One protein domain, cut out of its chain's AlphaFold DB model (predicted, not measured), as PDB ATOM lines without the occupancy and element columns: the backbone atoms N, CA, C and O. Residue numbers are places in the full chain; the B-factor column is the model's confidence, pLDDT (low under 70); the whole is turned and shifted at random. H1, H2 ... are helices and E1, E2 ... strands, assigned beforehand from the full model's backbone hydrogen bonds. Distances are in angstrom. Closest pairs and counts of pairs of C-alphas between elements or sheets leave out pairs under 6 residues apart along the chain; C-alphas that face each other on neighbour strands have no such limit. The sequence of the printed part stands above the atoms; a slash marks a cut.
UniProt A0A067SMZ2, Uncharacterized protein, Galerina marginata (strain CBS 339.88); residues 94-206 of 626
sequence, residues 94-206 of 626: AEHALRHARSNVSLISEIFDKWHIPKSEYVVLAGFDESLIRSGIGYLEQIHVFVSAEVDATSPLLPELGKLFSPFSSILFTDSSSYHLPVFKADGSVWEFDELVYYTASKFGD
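Overview. This is residues 94 to 206 of the 626 residues of an uncharacterized protein of Galerina marginata (strain CBS 339.88) (UniProt A0A067SMZ2). A twisted sheet of four strands has H1 and H4 over one face, making two layers, with H2 beside H4; H3 and H5 lie far out, away from H2. The printed part has 113 residues, running H1 H2 E1 H3 E2 H4 E3 E4 H5, and its class is mixed, helices and strands. The mixed sheet has the order E1, E2, E3, E4. It is compact, with a radius of gyration of the C-alphas of 13.9 A and spans of 44 by 31 by 26 A.

Along the chain. H1, residues 95 to 103, begins at C-alpha 95 (91.905, 87.904, 270.161). H2 is residues 105 to 114, 14.4 A; E1 122 to 128, 19.1 A; H3 130 to 134; E2 141 to 147, 19.7 A; H4 157 to 165, 12.2 A; E3 169 to 173; E4 178 to 181. H5, residues 193 to 205, 17.8 A, ends at C-alpha 205 (86.157, 96.188, 286.264).

Arrangement. E1 and E2 are antiparallel, with N 125 and O 144 2.8 A apart, within hydrogen-bond range. E2 and E3 are parallel, with N 145 and O 171 at 2.8 A; with H4 they form a strand-helix-strand unit, parallel neighbours joined through a helix, its crossover right-handed. E3 and E4 form a hairpin, with N 172 and O 179 at 2.8 A. H1 runs along E1 at a height over the sheet of 8.6 A, the closest C-alphas being Leu 98 and Ala 126, 5.0 A. H4, on the same face, has a height of 8.8 A; its closest C-alpha pair with E4 is Gly 162 and Leu 181, 4.9 A. H2 touches H4, closest at the C-alphas of Ile 111 and Glu 160, 7.6 A, at a shallow tilt of 10 degrees, opposite ways. H2 and H5 only graze the sheet, H5 only just, with 5 pairs of C-alphas within 10 A; H3 is not on it. In the five helices each O i to N i+4 pair is within hydrogen-bond range.

Size, cuts and confidence. The C-alphas farthest apart, His 116 and Asp 206, are 44.2 A apart. The printed part has no cut. The link E4 to H5, 11 residues, is long. Residues 204 to 206 have pLDDT under 70.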
ATOM      1  N   ALA A  94      92.597  84.943 273.212       92.12
ATOM      2  CA  ALA A  94      93.301  86.224 273.308       92.12
ATOM      3  C   ALA A  94      93.327  86.977 271.966       92.12
ATOM      4  O   ALA A  94      94.365  87.166 271.332       92.12
ATOM      5  N   GLU A  95      92.138  87.340 271.492       88.50
ATOM      6  CA  GLU A  95      91.905  87.904 270.161       88.50
ATOM      7  C   GLU A  95      92.559  89.285 269.969       88.50
ATOM      8  O   GLU A  95      93.014  89.601 268.868       88.50
ATOM      9  N   HIS A  96      92.649  90.125 271.008       90.44
ATOM     10  CA  HIS A  96      93.277  91.440 270.868       90.44
ATOM     11  C   HIS A  96      94.795  91.317 270.746       90.44
ATOM     12  O   HIS A  96      95.381  91.939 269.858       90.44
ATOM     13  N   ALA A  97      95.414  90.478 271.579       92.06
ATOM     14  CA  ALA A  97      96.829  90.144 271.471       92.06
ATOM     15  C   ALA A  97      97.145  89.495 270.112       92.06
ATOM     16  O   ALA A  97      98.135  89.857 269.473       92.06
ATOM     17  N   LEU A  98      96.273  88.605 269.620       90.62
ATOM     18  CA  LEU A  98      96.428  87.977 268.307       90.62
ATOM     19  C   LEU A  98      96.392  89.010 267.177       90.62
ATOM     20  O   LEU A  98      97.272  89.024 266.312       90.62
ATOM     21  N   ARG A  99      95.394  89.899 267.188       89.94
ATOM     22  CA  ARG A  99      95.265  90.974 266.200       89.94
ATOM     23  C   ARG A  99      96.471  91.905 266.232       89.94
ATOM     24  O   ARG A  99      96.992  92.245 265.175       89.94
ATOM     25  N   HIS A 100      96.951  92.261 267.423       93.56
ATOM     26  CA  HIS A 100      98.152  93.078 267.593       93.56
ATOM     27  C   HIS A 100      99.384  92.413 266.979       93.56
ATOM     28  O   HIS A 100     100.095  93.046 266.198       93.56
ATOM     29  N   ALA A 101      99.613  91.127 267.255       94.44
ATOM     30  CA  ALA A 101     100.715  90.375 266.658       94.44
ATOM     31  C   ALA A 101     100.609  90.320 265.122       94.44
ATOM     32  O   ALA A 101     101.601  90.523 264.422       94.44
ATOM     33  N   ARG A 102      99.400  90.118 264.580       91.56
ATOM     34  CA  ARG A 102      99.135  90.089 263.127       91.56
ATOM     35  C   ARG A 102      99.431  91.410 262.443       91.56
ATOM     36  O   ARG A 102     100.124  91.426 261.431       91.56
ATOM     37  N   SER A 103      98.941  92.510 263.009       93.94
ATOM     38  CA  SER A 103      99.175  93.851 262.470       93.94
ATOM     39  C   SER A 103     100.657  94.236 262.456       93.94
ATOM     40  O   SER A 103     101.034  95.134 261.711       93.94
ATOM     41  N   ASN A 104     101.498  93.541 263.228       95.94
ATOM     42  CA  ASN A 104     102.933  93.790 263.341       95.94
ATOM     43  C   ASN A 104     103.812  92.702 262.689       95.94
ATOM     44  O   ASN A 104     105.022  92.701 262.895       95.94
ATOM     45  N   VAL A 105     103.257  91.784 261.886       93.56
ATOM     46  CA  VAL A 105     104.000  90.622 261.346       93.56
ATOM     47  C   VAL A 105     105.260  90.990 260.542       93.56
ATOM     48  O   VAL A 105     106.266  90.276 260.598       93.56
ATOM     49  N   SER A 106     105.240  92.113 259.819       95.31
ATOM     50  CA  SER A 106     106.398  92.624 259.075       95.31
ATOM     51  C   SER A 106     107.516  93.084 260.011       95.31
ATOM     52  O   SER A 106     108.655  92.665 259.834       95.31
ATOM     53  N   LEU A 107     107.181  93.865 261.040       97.38
ATOM     54  CA  LEU A 107     108.127  94.353 262.049       97.38
ATOM     55  C   LEU A 107     108.693  93.214 262.903       97.38
ATOM     56  O   LEU A 107     109.880  93.211 263.218       97.38
ATOM     57  N   ILE A 108     107.864  92.219 263.238       96.94
ATOM     58  CA  ILE A 108     108.313  90.987 263.899       96.94
ATOM     59  C   ILE A 108     109.397  90.315 263.050       96.94
ATOM     60  O   ILE A 108     110.452  89.963 263.570       96.94
ATOM     61  N   SER A 109     109.145  90.168 261.743       95.88
ATOM     62  CA  SER A 109     110.104  89.558 260.813       95.88
ATOM     63  C   SER A 109     111.401  90.366 260.741       95.88
ATOM     64  O   SER A 109     112.471  89.792 260.880       95.88
ATOM     65  N   GLU A 110     111.312  91.691 260.601       97.69
ATOM     66  CA  GLU A 110     112.477  92.584 260.536       97.69
ATOM     67  C   GLU A 110     113.357  92.487 261.790       97.69
ATOM     68  O   GLU A 110     114.583  92.410 261.687       97.69
ATOM     69  N   ILE A 111     112.739  92.451 262.977       98.00
ATOM     70  CA  ILE A 111     113.467  92.269 264.233       98.00
ATOM     71  C   ILE A 111     114.159  90.906 264.222       98.00
ATOM     72  O   ILE A 111     115.373  90.856 264.374       98.00
ATOM     73  N   PHE A 112     113.454  89.801 263.986       97.19
ATOM     74  CA  PHE A 112     114.102  88.485 263.987       97.19
ATOM     75  C   PHE A 112     115.208  88.346 262.927       97.19
ATOM     76  O   PHE A 112     116.269  87.802 263.237       97.19
ATOM     77  N   ASP A 113     115.029  88.927 261.738       96.94
ATOM     78  CA  ASP A 113     116.035  88.950 260.673       96.94
ATOM     79  C   ASP A 113     117.309  89.700 261.107       96.94
ATOM     80  O   ASP A 113     118.423  89.213 260.890       96.94
ATOM     81  N   LYS A 114     117.167  90.847 261.790       97.62
ATOM     82  CA  LYS A 114     118.288  91.602 262.388       97.62
ATOM     83  C   LYS A 114     119.075  90.766 263.403       97.62
ATOM     84  O   LYS A 114     120.281  90.958 263.545       97.62
ATOM     85  N   TRP A 115     118.402  89.851 264.092       96.81
ATOM     86  CA  TRP A 115     118.991  88.931 265.068       96.81
ATOM     87  C   TRP A 115     119.400  87.580 264.463       96.81
ATOM     88  O   TRP A 115     119.789  86.678 265.201       96.81
ATOM     89  N   HIS A 116     119.354  87.444 263.133       96.62
ATOM     90  CA  HIS A 116     119.680  86.222 262.395       96.62
ATOM     91  C   HIS A 116     118.845  84.995 262.803       96.62
ATOM     92  O   HIS A 116     119.318  83.865 262.689       96.62
ATOM     93  N   ILE A 117     117.604  85.205 263.250       95.19
ATOM     94  CA  ILE A 117     116.655  84.134 263.571       95.19
ATOM     95  C   ILE A 117     115.708  83.976 262.372       95.19
ATOM     96  O   ILE A 117     114.851  84.833 262.153       95.19
ATOM     97  N   PRO A 118     115.835  82.907 261.569       92.19
ATOM     98  CA  PRO A 118     114.989  82.729 260.395       92.19
ATOM     99  C   PRO A 118     113.534  82.440 260.791       92.19
ATOM    100  O   PRO A 118     113.262  81.877 261.849       92.19
ATOM    101  N   LYS A 119     112.580  82.726 259.894       90.12
ATOM    102  CA  LYS A 119     111.136  82.460 260.113       90.12
ATOM    103  C   LYS A 119     110.794  81.015 260.482       90.12
ATOM    104  O   LYS A 119     109.793  80.763 261.138       90.12
ATOM    105  N   SER A 120     111.627  80.061 260.075       87.12
ATOM    106  CA  SER A 120     111.481  78.646 260.433       87.12
ATOM    107  C   SER A 120     111.857  78.320 261.884       87.12
ATOM    108  O   SER A 120     111.727  77.169 262.295       87.12
ATOM    109  N   GLU A 121     112.386  79.291 262.625       90.94
ATOM    110  CA  GLU A 121     112.940  79.144 263.974       90.94
ATOM    111  C   GLU A 121     112.226  80.001 265.016       90.94
ATOM    112  O   GLU A 121     112.651  80.042 266.170       90.94
ATOM    113  N   TYR A 122     111.129  80.662 264.647       92.69
ATOM    114  CA  TYR A 122     110.263  81.312 265.618       92.69
ATOM    115  C   TYR A 122     108.788  81.109 265.282       92.69
ATOM    116  O   TYR A 122     108.435  80.893 264.128       92.69
ATOM    117  N   VAL A 123     107.911  81.218 266.280       90.94
ATOM    118  CA  VAL A 123     106.471  81.426 266.100       90.94
ATOM    119  C   VAL A 123     105.967  82.462 267.096       90.94
ATOM    120  O   VAL A 123     106.494  82.593 268.199       90.94
ATOM    121  N   VAL A 124     104.930  83.198 266.704       93.62
ATOM    122  CA  VAL A 124     104.233  84.138 267.580       93.62
ATOM    123  C   VAL A 124     102.785  83.694 267.705       93.62
ATOM    124  O   VAL A 124     102.068  83.578 266.711       93.62
ATOM    125  N   LEU A 125     102.371  83.422 268.934       93.50
ATOM    126  CA  LEU A 125     101.028  83.002 269.302       93.50
ATOM    127  C   LEU A 125     100.422  84.012 270.280       93.50
ATOM    128  O   LEU A 125     101.129  84.831 270.869       93.50
ATOM    129  N   ALA A 126      99.112  83.938 270.476       93.94
ATOM    130  CA  ALA A 126      98.414  84.715 271.494       93.94
ATOM    131  C   ALA A 126      97.659  83.798 272.453       93.94
ATOM    132  O   ALA A 126      97.016  82.837 272.038       93.94
ATOM    133  N   GLY A 127      97.691  84.115 273.736       95.38
ATOM    134  CA  GLY A 127      96.969  83.375 274.758       95.38
ATOM    135  C   GLY A 127      96.769  84.225 275.996       95.38
ATOM    136  O   GLY A 127      96.833  85.449 275.957       95.38
ATOM    137  N   PHE A 128      96.516  83.569 277.108       95.25
ATOM    138  CA  PHE A 128      96.383  84.183 278.414       95.25
ATOM    139  C   PHE A 128      97.557  83.809 279.309       95.25
ATOM    140  O   PHE A 128      98.160  82.746 279.147       95.25
ATOM    141  N   ASP A 129      97.838  84.654 280.295       95.12
ATOM    142  CA  ASP A 129      98.764  84.314 281.366       95.12
ATOM    143  C   ASP A 129      98.220  83.137 282.201       95.12
ATOM    144  O   ASP A 129      97.237  83.259 282.944       95.12
ATOM    145  N   GLU A 130      98.860  81.971 282.080       93.69
ATOM    146  CA  GLU A 130      98.430  80.755 282.776       93.69
ATOM    147  C   GLU A 130      98.539  80.871 284.300       93.69
ATOM    148  O   GLU A 130      97.769  80.236 285.025       93.69
ATOM    149  N   SER A 131      99.483  81.665 284.809       91.62
ATOM    150  CA  SER A 131      99.696  81.813 286.249       91.62
ATOM    151  C   SER A 131      98.548  82.588 286.899       91.62
ATOM    152  O   SER A 131      98.060  82.202 287.969       91.62
ATOM    153  N   LEU A 132      98.035  83.616 286.217       90.75
ATOM    154  CA  LEU A 132      96.858  84.375 286.645       90.75
ATOM    155  C   LEU A 132      95.575  83.542 286.564       90.75
ATOM    156  O   LEU A 132      94.719  83.649 287.446       90.75
ATOM    157  N   ILE A 133      95.475  82.654 285.570       90.88
ATOM    158  CA  ILE A 133      94.381  81.682 285.466       90.88
ATOM    159  C   ILE A 133      94.398  80.720 286.657       90.88
ATOM    160  O   ILE A 133      93.401  80.616 287.371       90.88
ATOM    161  N   ARG A 134      95.527  80.041 286.907       89.06
ATOM    162  CA  ARG A 134      95.645  79.028 287.976       89.06
ATOM    163  C   ARG A 134      95.462  79.620 289.372       89.06
ATOM    164  O   ARG A 134      94.990  78.933 290.276       89.06
ATOM    165  N   SER A 135      95.843  80.882 289.560       84.62
ATOM    166  CA  SER A 135      95.632  81.615 290.814       84.62
ATOM    167  C   SER A 135      94.215  82.178 290.961       84.62
ATOM    168  O   SER A 135      93.872  82.680 292.031       84.62
ATOM    169  N   GLY A 136      93.381  82.085 289.920       82.44
ATOM    170  CA  GLY A 136      92.017  82.607 289.919       82.44
ATOM    171  C   GLY A 136      91.938  84.136 289.933       82.44
ATOM    172  O   GLY A 136      90.876  84.666 290.257       82.44
ATOM    173  N   ILE A 137      93.030  84.834 289.600       84.38
ATOM    174  CA  ILE A 137      93.097  86.303 289.574       84.38
ATOM    175  C   ILE A 137      92.334  86.848 288.364       84.38
ATOM    176  O   ILE A 137      91.592  87.819 288.495       84.38
ATOM    177  N   GLY A 138      92.476  86.216 287.196       85.50
ATOM    178  CA  GLY A 138      91.756  86.635 285.997       85.50
ATOM    179  C   GLY A 138      92.417  86.212 284.694       85.50
ATOM    180  O   GLY A 138      93.224  85.285 284.653       85.50
ATOM    181  N   TYR A 139      92.039  86.914 283.627       88.50
ATOM    182  CA  TYR A 139      92.505  86.686 282.263       88.50
ATOM    183  C   TYR A 139      93.305  87.905 281.807       88.50
ATOM    184  O   TYR A 139      92.742  88.988 281.650       88.50
ATOM    185  N   LEU A 140      94.610  87.732 281.602       93.06
ATOM    186  CA  LEU A 140      95.476  88.739 280.992       93.06
ATOM    187  C   LEU A 140      95.907  88.219 279.628       93.06
ATOM    188  O   LEU A 140      96.601  87.208 279.568       93.06
ATOM    189  N   GLU A 141      95.478  88.882 278.553       94.31
ATOM    190  CA  GLU A 141      95.953  88.552 277.209       94.31
ATOM    191  C   GLU A 141      97.472  88.761 277.120       94.31
ATOM    192  O   GLU A 141      98.009  89.777 277.571       94.31
ATOM    193  N   GLN A 142      98.156  87.779 276.543       95.81
ATOM    194  CA  GLN A 142      99.602  87.667 276.508       95.81
ATOM    195  C   GLN A 142     100.051  87.137 275.140       95.81
ATOM    196  O   GLN A 142      99.448  86.220 274.583       95.81
ATOM    197  N   ILE A 143     101.122  87.707 274.594       97.31
ATOM    198  CA  ILE A 143     101.756  87.219 273.368       97.31
ATOM    199  C   ILE A 143     102.836  86.206 273.752       97.31
ATOM    200  O   ILE A 143     103.725  86.484 274.560       97.31
ATOM    201  N   HIS A 144     102.764  85.012 273.177       96.44
ATOM    202  CA  HIS A 144     103.725  83.938 273.406       96.44
ATOM    203  C   HIS A 144     104.620  83.797 272.187       96.44
ATOM    204  O   HIS A 144     104.175  83.435 271.100       96.44
ATOM    205  N   VAL A 145     105.893  84.110 272.377       95.88
ATOM    206  CA  VAL A 145     106.919  84.052 271.347       95.88
ATOM    207  C   VAL A 145     107.755  82.817 271.614       95.88
ATOM    208  O   VAL A 145     108.317  82.670 272.688       95.88
ATOM    209  N   PHE A 146     107.847  81.927 270.651       93.44
ATOM    210  CA  PHE A 146     108.610  80.692 270.755       93.44
ATOM    211  C   PHE A 146     109.759  80.783 269.770       93.44
ATOM    212  O   PHE A 146     109.522  81.131 268.617       93.44
ATOM    213  N   VAL A 147     110.981  80.507 270.210       93.00
ATOM    214  CA  VAL A 147     112.191  80.632 269.397       93.00
ATOM    215  C   VAL A 147     113.076  79.414 269.645       93.00
ATOM    216  O   VAL A 147     113.320  79.060 270.793       93.00
ATOM    217  N   SER A 148     113.568  78.758 268.593       90.38
ATOM    218  CA  SER A 148     114.518  77.643 268.747       90.38
ATOM    219  C   SER A 148     115.957  78.105 268.980       90.38
ATOM    220  O   SER A 148     116.770  77.351 269.506       90.38
ATOM    221  N   ALA A 149     116.286  79.334 268.579       90.94
ATOM    222  CA  ALA A 149     117.557  79.963 268.907       90.94
ATOM    223  C   ALA A 149     117.631  80.306 270.405       90.94
ATOM    224  O   ALA A 149     116.675  80.811 270.996       90.94
ATOM    225  N   GLU A 150     118.791  80.064 271.014       91.94
ATOM    226  CA  GLU A 150     119.035  80.484 272.391       91.94
ATOM    227  C   GLU A 150     119.239  81.999 272.455       91.94
ATOM    228  O   GLU A 150     119.978  82.589 271.665       91.94
ATOM    229  N   VAL A 151     118.585  82.623 273.429       93.88
ATOM    230  CA  VAL A 151     118.621  84.068 273.657       93.88
ATOM    231  C   VAL A 151     119.150  84.302 275.064       93.88
ATOM    232  O   VAL A 151     118.679  83.675 276.009       93.88
ATOM    233  N   ASP A 152     120.133  85.192 275.209       94.62
ATOM    234  CA  ASP A 152     120.662  85.597 276.515       94.62
ATOM    235  C   ASP A 152     119.684  86.549 277.231       94.62
ATOM    236  O   ASP A 152     119.043  87.388 276.593       94.62
ATOM    237  N   ALA A 153     119.607  86.472 278.563       94.06
ATOM    238  CA  ALA A 153     118.779  87.355 279.393       94.06
ATOM    239  C   ALA A 153     119.107  88.856 279.231       94.06
ATOM    240  O   ALA A 153     118.275  89.713 279.522       94.06
ATOM    241  N   THR A 154     120.318  89.181 278.781       95.81
ATOM    242  CA  THR A 154     120.807  90.540 278.508       95.81
ATOM    243  C   THR A 154     120.656  90.954 277.042       95.81
ATOM    244  O   THR A 154     121.053  92.059 276.670       95.81
ATOM    245  N   SER A 155     120.075  90.092 276.202       96.88
ATOM    246  CA  SER A 155     119.921  90.351 274.775       96.88
ATOM    247  C   SER A 155     119.061  91.600 274.515       96.88
ATOM    248  O   SER A 155     117.924  91.673 274.993       96.88
ATOM    249  N   PRO A 156     119.536  92.561 273.697       97.69
ATOM    250  CA  PRO A 156     118.735  93.705 273.260       97.69
ATOM    251  C   PRO A 156     117.491  93.321 272.441       97.69
ATOM    252  O   PRO A 156     116.597  94.152 272.281       97.69
ATOM    253  N   LEU A 157     117.385  92.070 271.976       97.81
ATOM    254  CA  LEU A 157     116.167  91.526 271.370       97.81
ATOM    255  C   LEU A 157     114.964  91.636 272.319       97.81
ATOM    256  O   LEU A 157     113.869  91.986 271.883       97.81
ATOM    257  N   LEU A 158     115.158  91.369 273.618       98.06
ATOM    258  CA  LEU A 158     114.073  91.335 274.604       98.06
ATOM    259  C   LEU A 158     113.346  92.689 274.735       98.06
ATOM    260  O   LEU A 158     112.120  92.715 274.599       98.06
ATOM    261  N   PRO A 159     114.032  93.833 274.947       97.94
ATOM    262  CA  PRO A 159     113.366  95.133 274.965       97.94
ATOM    263  C   PRO A 159     112.847  95.581 273.589       97.94
ATOM    264  O   PRO A 159     111.863  96.316 273.552       97.94
ATOM    265  N   GLU A 160     113.455  95.167 272.470       98.06
ATOM    266  CA  GLU A 160     112.926  95.465 271.125       98.06
ATOM    267  C   GLU A 160     111.567  94.790 270.896       98.06
ATOM    268  O   GLU A 160     110.600  95.460 270.526       98.06
ATOM    269  N   LEU A 161     111.457  93.499 271.217       98.25
ATOM    270  CA  LEU A 161     110.187  92.772 271.175       98.25
ATOM    271  C   LEU A 161     109.183  93.307 272.206       98.25
ATOM    272  O   LEU A 161     108.003  93.445 271.896       98.25
ATOM    273  N   GLY A 162     109.633  93.661 273.414       98.00
ATOM    274  CA  GLY A 162     108.775  94.257 274.442       98.00
ATOM    275  C   GLY A 162     108.107  95.554 273.976       98.00
ATOM    276  O   GLY A 162     106.896  95.727 274.130       98.00
ATOM    277  N   LYS A 163     108.862  96.442 273.313       98.06
ATOM    278  CA  LYS A 163     108.312  97.667 272.703       98.06
ATOM    279  C   LYS A 163     107.291  97.353 271.617       98.06
ATOM    280  O   LYS A 163     106.240  97.982 271.588       98.06
ATOM    281  N   LEU A 164     107.587  96.380 270.755       98.00
ATOM    282  CA  LEU A 164     106.700  95.981 269.664       98.00
ATOM    283  C   LEU A 164     105.364  95.425 270.168       98.00
ATOM    284  O   LEU A 164     104.308  95.727 269.614       98.00
ATOM    285  N   PHE A 165     105.401  94.597 271.210       97.75
ATOM    286  CA  PHE A 165     104.219  93.901 271.714       97.75
ATOM    287  C   PHE A 165     103.411  94.692 272.745       97.75
ATOM    288  O   PHE A 165     102.277  94.322 273.047       97.75
ATOM    289  N   SER A 166     103.943  95.810 273.234       96.94
ATOM    290  CA  SER A 166     103.198  96.719 274.103       96.94
ATOM    291  C   SER A 166     101.925  97.228 273.398       96.94
ATOM    292  O   SER A 166     101.977  97.572 272.215       96.94
ATOM    293  N   PRO A 167     100.767  97.282 274.089       94.81
ATOM    294  CA  PRO A 167     100.603  97.225 275.546       94.81
ATOM    295  C   PRO A 167     100.359  95.818 276.126       94.81
ATOM    296  O   PRO A 167     100.011  95.713 277.300       94.81
ATOM    297  N   PHE A 168     100.483  94.748 275.338       95.88
ATOM    298  CA  PHE A 168     100.247  93.390 275.825       95.88
ATOM    299  C   PHE A 168     101.451  92.866 276.610       95.88
ATOM    300  O   PHE A 168     102.600  93.192 276.306       95.88
ATOM    301  N   SER A 169     101.184  92.033 277.619       96.62
ATOM    302  CA  SER A 169     102.239  91.219 278.225       96.62
ATOM    303  C   SER A 169     102.770  90.240 277.186       96.62
ATOM    304  O   SER A 169     102.007  89.751 276.355       96.62
ATOM    305  N   SER A 170     104.058  89.912 277.260       97.50
ATOM    306  CA  SER A 170     104.643  88.916 276.370       97.50
ATOM    307  C   SER A 170     105.699  88.073 277.068       97.50
ATOM    308  O   SER A 170     106.388  88.545 277.976       97.50
ATOM    309  N   ILE A 171     105.850  86.832 276.612       97.31
ATOM    310  CA  ILE A 171     106.893  85.907 277.063       97.31
ATOM    311  C   ILE A 171     107.596  85.329 275.837       97.31
ATOM    312  O   ILE A 171     106.931  84.901 274.893       97.31
ATOM    313  N   LEU A 172     108.927  85.314 275.866       96.88
ATOM    314  CA  LEU A 172     109.764  84.597 274.912       96.88
ATOM    315  C   LEU A 172     110.216  83.268 275.518       96.88
ATOM    316  O   LEU A 172     110.852  83.258 276.565       96.88
ATOM    317  N   PHE A 173     109.909  82.165 274.852       93.69
ATOM    318  CA  PHE A 173     110.293  80.807 275.208       93.69
ATOM    319  C   PHE A 173     111.408  80.324 274.277       93.69
ATOM    320  O   PHE A 173     111.259  80.391 273.056       93.69
ATOM    321  N   THR A 174     112.492  79.820 274.860       91.81
ATOM    322  CA  THR A 174     113.540  79.051 274.177       91.81
ATOM    323  C   THR A 174     113.515  77.597 274.648       91.81
ATOM    324  O   THR A 174     112.746  77.235 275.540       91.81
ATOM    325  N   ASP A 175     114.377  76.752 274.082       85.69
ATOM    326  CA  ASP A 175     114.546  75.361 274.528       85.69
ATOM    327  C   ASP A 175     114.971  75.263 276.002       85.69
ATOM    328  O   ASP A 175     114.650  74.288 276.686       85.69
ATOM    329  N   SER A 176     115.727  76.253 276.485       87.81
ATOM    330  CA  SER A 176     116.330  76.234 277.818       87.81
ATOM    331  C   SER A 176     115.632  77.136 278.831       87.81
ATOM    332  O   SER A 176     115.747  76.896 280.035       87.81
ATOM    333  N   SER A 177     114.952  78.185 278.364       91.94
ATOM    334  CA  SER A 177     114.593  79.329 279.199       91.94
ATOM    335  C   SER A 177     113.290  79.994 278.761       91.94
ATOM    336  O   SER A 177     112.785  79.793 277.661       91.94
ATOM    337  N   SER A 178     112.750  80.834 279.638       94.06
ATOM    338  CA  SER A 178     111.616  81.702 279.334       94.06
ATOM    339  C   SER A 178     111.862  83.097 279.894       94.06
ATOM    340  O   SER A 178     112.267  83.231 281.051       94.06
ATOM    341  N   TYR A 179     111.575  84.124 279.103       96.38
ATOM    342  CA  TYR A 179     111.858  85.517 279.415       96.38
ATOM    343  C   TYR A 179     110.583  86.348 279.320       96.38
ATOM    344  O   TYR A 179     109.983  86.448 278.251       96.38
ATOM    345  N   HIS A 180     110.188  86.984 280.421       95.62
ATOM    346  CA  HIS A 180     109.155  88.014 280.368       95.62
ATOM    347  C   HIS A 180     109.705  89.241 279.646       95.62
ATOM    348  O   HIS A 180     110.758  89.767 280.009       95.62
ATOM    349  N   LEU A 181     108.989  89.695 278.622       97.75
ATOM    350  CA  LEU A 181     109.360  90.895 277.890       97.75
ATOM    351  C   LEU A 181     108.827  92.130 278.634       97.75
ATOM    352  O   LEU A 181     107.689  92.104 279.115       97.75
ATOM    353  N   PRO A 182     109.616  93.212 278.739       97.38
ATOM    354  CA  PRO A 182     109.161  94.436 279.383       97.38
ATOM    355  C   PRO A 182     107.991  95.043 278.605       97.38
ATOM    356  O   PRO A 182     108.048  95.167 277.381       97.38
ATOM    357  N   VAL A 183     106.944  95.448 279.323       97.56
ATOM    358  CA  VAL A 183     105.777  96.122 278.740       97.56
ATOM    359  C   VAL A 183     105.944  97.618 278.935       97.56
ATOM    360  O   VAL A 183     106.121  98.081 280.057       97.56
ATOM    361  N   PHE A 184     105.885  98.390 277.859       96.94
ATOM    362  CA  PHE A 184     106.132  99.825 277.875       96.94
ATOM    363  C   PHE A 184     104.826 100.625 277.932       96.94
ATOM    364  O   PHE A 184     103.830 100.308 277.278       96.94
ATOM    365  N   LYS A 185     104.841 101.693 278.729       95.62
ATOM    366  CA  LYS A 185     103.837 102.758 278.760       95.62
ATOM    367  C   LYS A 185     104.015 103.677 277.551       95.62
ATOM    368  O   LYS A 185     105.055 103.685 276.895       95.62
ATOM    369  N   ALA A 186     103.001 104.501 277.285       93.19
ATOM    370  CA  ALA A 186     103.046 105.490 276.205       93.19
ATOM    371  C   ALA A 186     104.170 106.533 276.381       93.19
ATOM    372  O   ALA A 186     104.635 107.099 275.397       93.19
ATOM    373  N   ASP A 187     104.622 106.770 277.617       95.31
ATOM    374  CA  ASP A 187     105.743 107.660 277.942       95.31
ATOM    375  C   ASP A 187     107.127 106.983 277.824       95.31
ATOM    376  O   ASP A 187     108.151 107.620 278.068       95.31
ATOM    377  N   GLY A 188     107.172 105.700 277.450       95.06
ATOM    378  CA  GLY A 188     108.397 104.913 277.317       95.06
ATOM    379  C   GLY A 188     108.923 104.302 278.619       95.06
ATOM    380  O   GLY A 188     109.925 103.587 278.574       95.06
ATOM    381  N   SER A 189     108.274 104.533 279.763       96.94
ATOM    382  CA  SER A 189     108.579 103.811 281.003       96.94
ATOM    383  C   SER A 189     108.050 102.372 280.957       96.94
ATOM    384  O   SER A 189     107.217 102.032 280.120       96.94
ATOM    385  N   VAL A 190     108.551 101.499 281.832       97.19
ATOM    386  CA  VAL A 190     108.142 100.085 281.888       97.19
ATOM    387  C   VAL A 190     107.046  99.913 282.943       97.19
ATOM    388  O   VAL A 190     107.117 100.505 284.019       97.19
ATOM    389  N   TRP A 191     106.020  99.124 282.634       95.62
ATOM    390  CA  TRP A 191     105.030  98.670 283.607       95.62
ATOM    391  C   TRP A 191     105.646  97.657 284.566       95.62
ATOM    392  O   TRP A 191     106.245  96.670 284.133       95.62
ATOM    393  N   GLU A 192     105.398  97.835 285.860       95.50
ATOM    394  CA  GLU A 192     105.519  96.730 286.807       95.50
ATOM    395  C   GLU A 192     104.400  95.714 286.550       95.50
ATOM    396  O   GLU A 192     103.278  96.093 286.202       95.50
ATOM    397  N   PHE A 193     104.677  94.419 286.725       91.62
ATOM    398  CA  PHE A 193     103.706  93.376 286.373       91.62
ATOM    399  C   PHE A 193     102.388  93.533 287.143       91.62
ATOM    400  O   PHE A 193     101.327  93.568 286.529       91.62
ATOM    401  N   ASP A 194     102.444  93.726 288.463       92.06
ATOM    402  CA  ASP A 194     101.245  93.933 289.290       92.06
ATOM    403  C   ASP A 194     100.458  95.187 288.869       92.06
ATOM    404  O   ASP A 194      99.227  95.197 288.901       92.06
ATOM    405  N   GLU A 195     101.162  96.235 288.429       93.62
ATOM    406  CA  GLU A 195     100.561  97.470 287.925       93.62
ATOM    407  C   GLU A 195      99.829  97.216 286.597       93.62
ATOM    408  O   GLU A 195      98.699  97.671 286.421       93.62
ATOM    409  N   LEU A 196     100.426  96.426 285.697       92.44
ATOM    410  CA  LEU A 196      99.810  95.999 284.441       92.44
ATOM    411  C   LEU A 196      98.570  95.131 284.681       92.44
ATOM    412  O   LEU A 196      97.536  95.361 284.044       92.44
ATOM    413  N   VAL A 197      98.655  94.149 285.588       90.00
ATOM    414  CA  VAL A 197      97.515  93.293 285.950       90.00
ATOM    415  C   VAL A 197      96.387  94.151 286.506       90.00
ATOM    416  O   VAL A 197      95.255  94.042 286.037       90.00
ATOM    417  N   TYR A 198      96.690  95.040 287.454       88.44
ATOM    418  CA  TYR A 198      95.705  95.932 288.054       88.44
ATOM    419  C   TYR A 198      95.067  96.866 287.022       88.44
ATOM    420  O   TYR A 198      93.845  96.949 286.960       88.44
ATOM    421  N   TYR A 199      95.869  97.518 286.176       87.44
ATOM    422  CA  TYR A 199      95.392  98.421 285.124       87.44
ATOM    423  C   TYR A 199      94.506  97.708 284.100       87.44
ATOM    424  O   TYR A 199      93.480  98.231 283.659       87.44
ATOM    425  N   THR A 200      94.890  96.493 283.717       83.25
ATOM    426  CA  THR A 200      94.101  95.682 282.793       83.25
ATOM    427  C   THR A 200      92.789  95.275 283.456       83.25
ATOM    428  O   THR A 200      91.720  95.520 282.902       83.25
ATOM    429  N   ALA A 201      92.843  94.750 284.684       79.50
ATOM    430  CA  ALA A 201      91.662  94.372 285.452       79.50
ATOM    431  C   ALA A 201      90.718  95.558 285.706       79.50
ATOM    432  O   ALA A 201      89.507  95.395 285.587       79.50
ATOM    433  N   SER A 202      91.234  96.760 285.992       76.69
ATOM    434  CA  SER A 202      90.416  97.953 286.238       76.69
ATOM    435  C   SER A 202      89.679  98.418 284.983       76.69
ATOM    436  O   SER A 202      88.515  98.802 285.067       76.69
ATOM    437  N   LYS A 203      90.297  98.296 283.800       70.31
ATOM    438  CA  LYS A 203      89.625  98.580 282.521       70.31
ATOM    439  C   LYS A 203      88.439  97.661 282.243       70.31
ATOM    440  O   LYS A 203      87.482  98.089 281.603       70.31
ATOM    441  N   PHE A 204      88.484  96.424 282.731       56.91
ATOM    442  CA  PHE A 204      87.354  95.497 282.647       56.91
ATOM    443  C   PHE A 204      86.387  95.626 283.842       56.91
ATOM    444  O   PHE A 204      85.203  95.311 283.711       56.91
ATOM    445  N   GLY A 205      86.878  96.093 284.993       46.03
ATOM    446  CA  GLY A 205      86.157  96.188 286.264       46.03
ATOM    447  C   GLY A 205      85.238  97.402 286.407       46.03
ATOM    448  O   GLY A 205      84.243  97.309 287.130       46.03
ATOM    449  N   ASP A 206      85.500  98.503 285.694       38.19
ATOM    450  CA  ASP A 206      84.665  99.710 285.728       38.19
ATOM    451  C   ASP A 206      83.348  99.514 284.962       38.19
ATOM    452  O   ASP A 206      83.106 100.018 283.862       38.19
TER     453      ASP A 206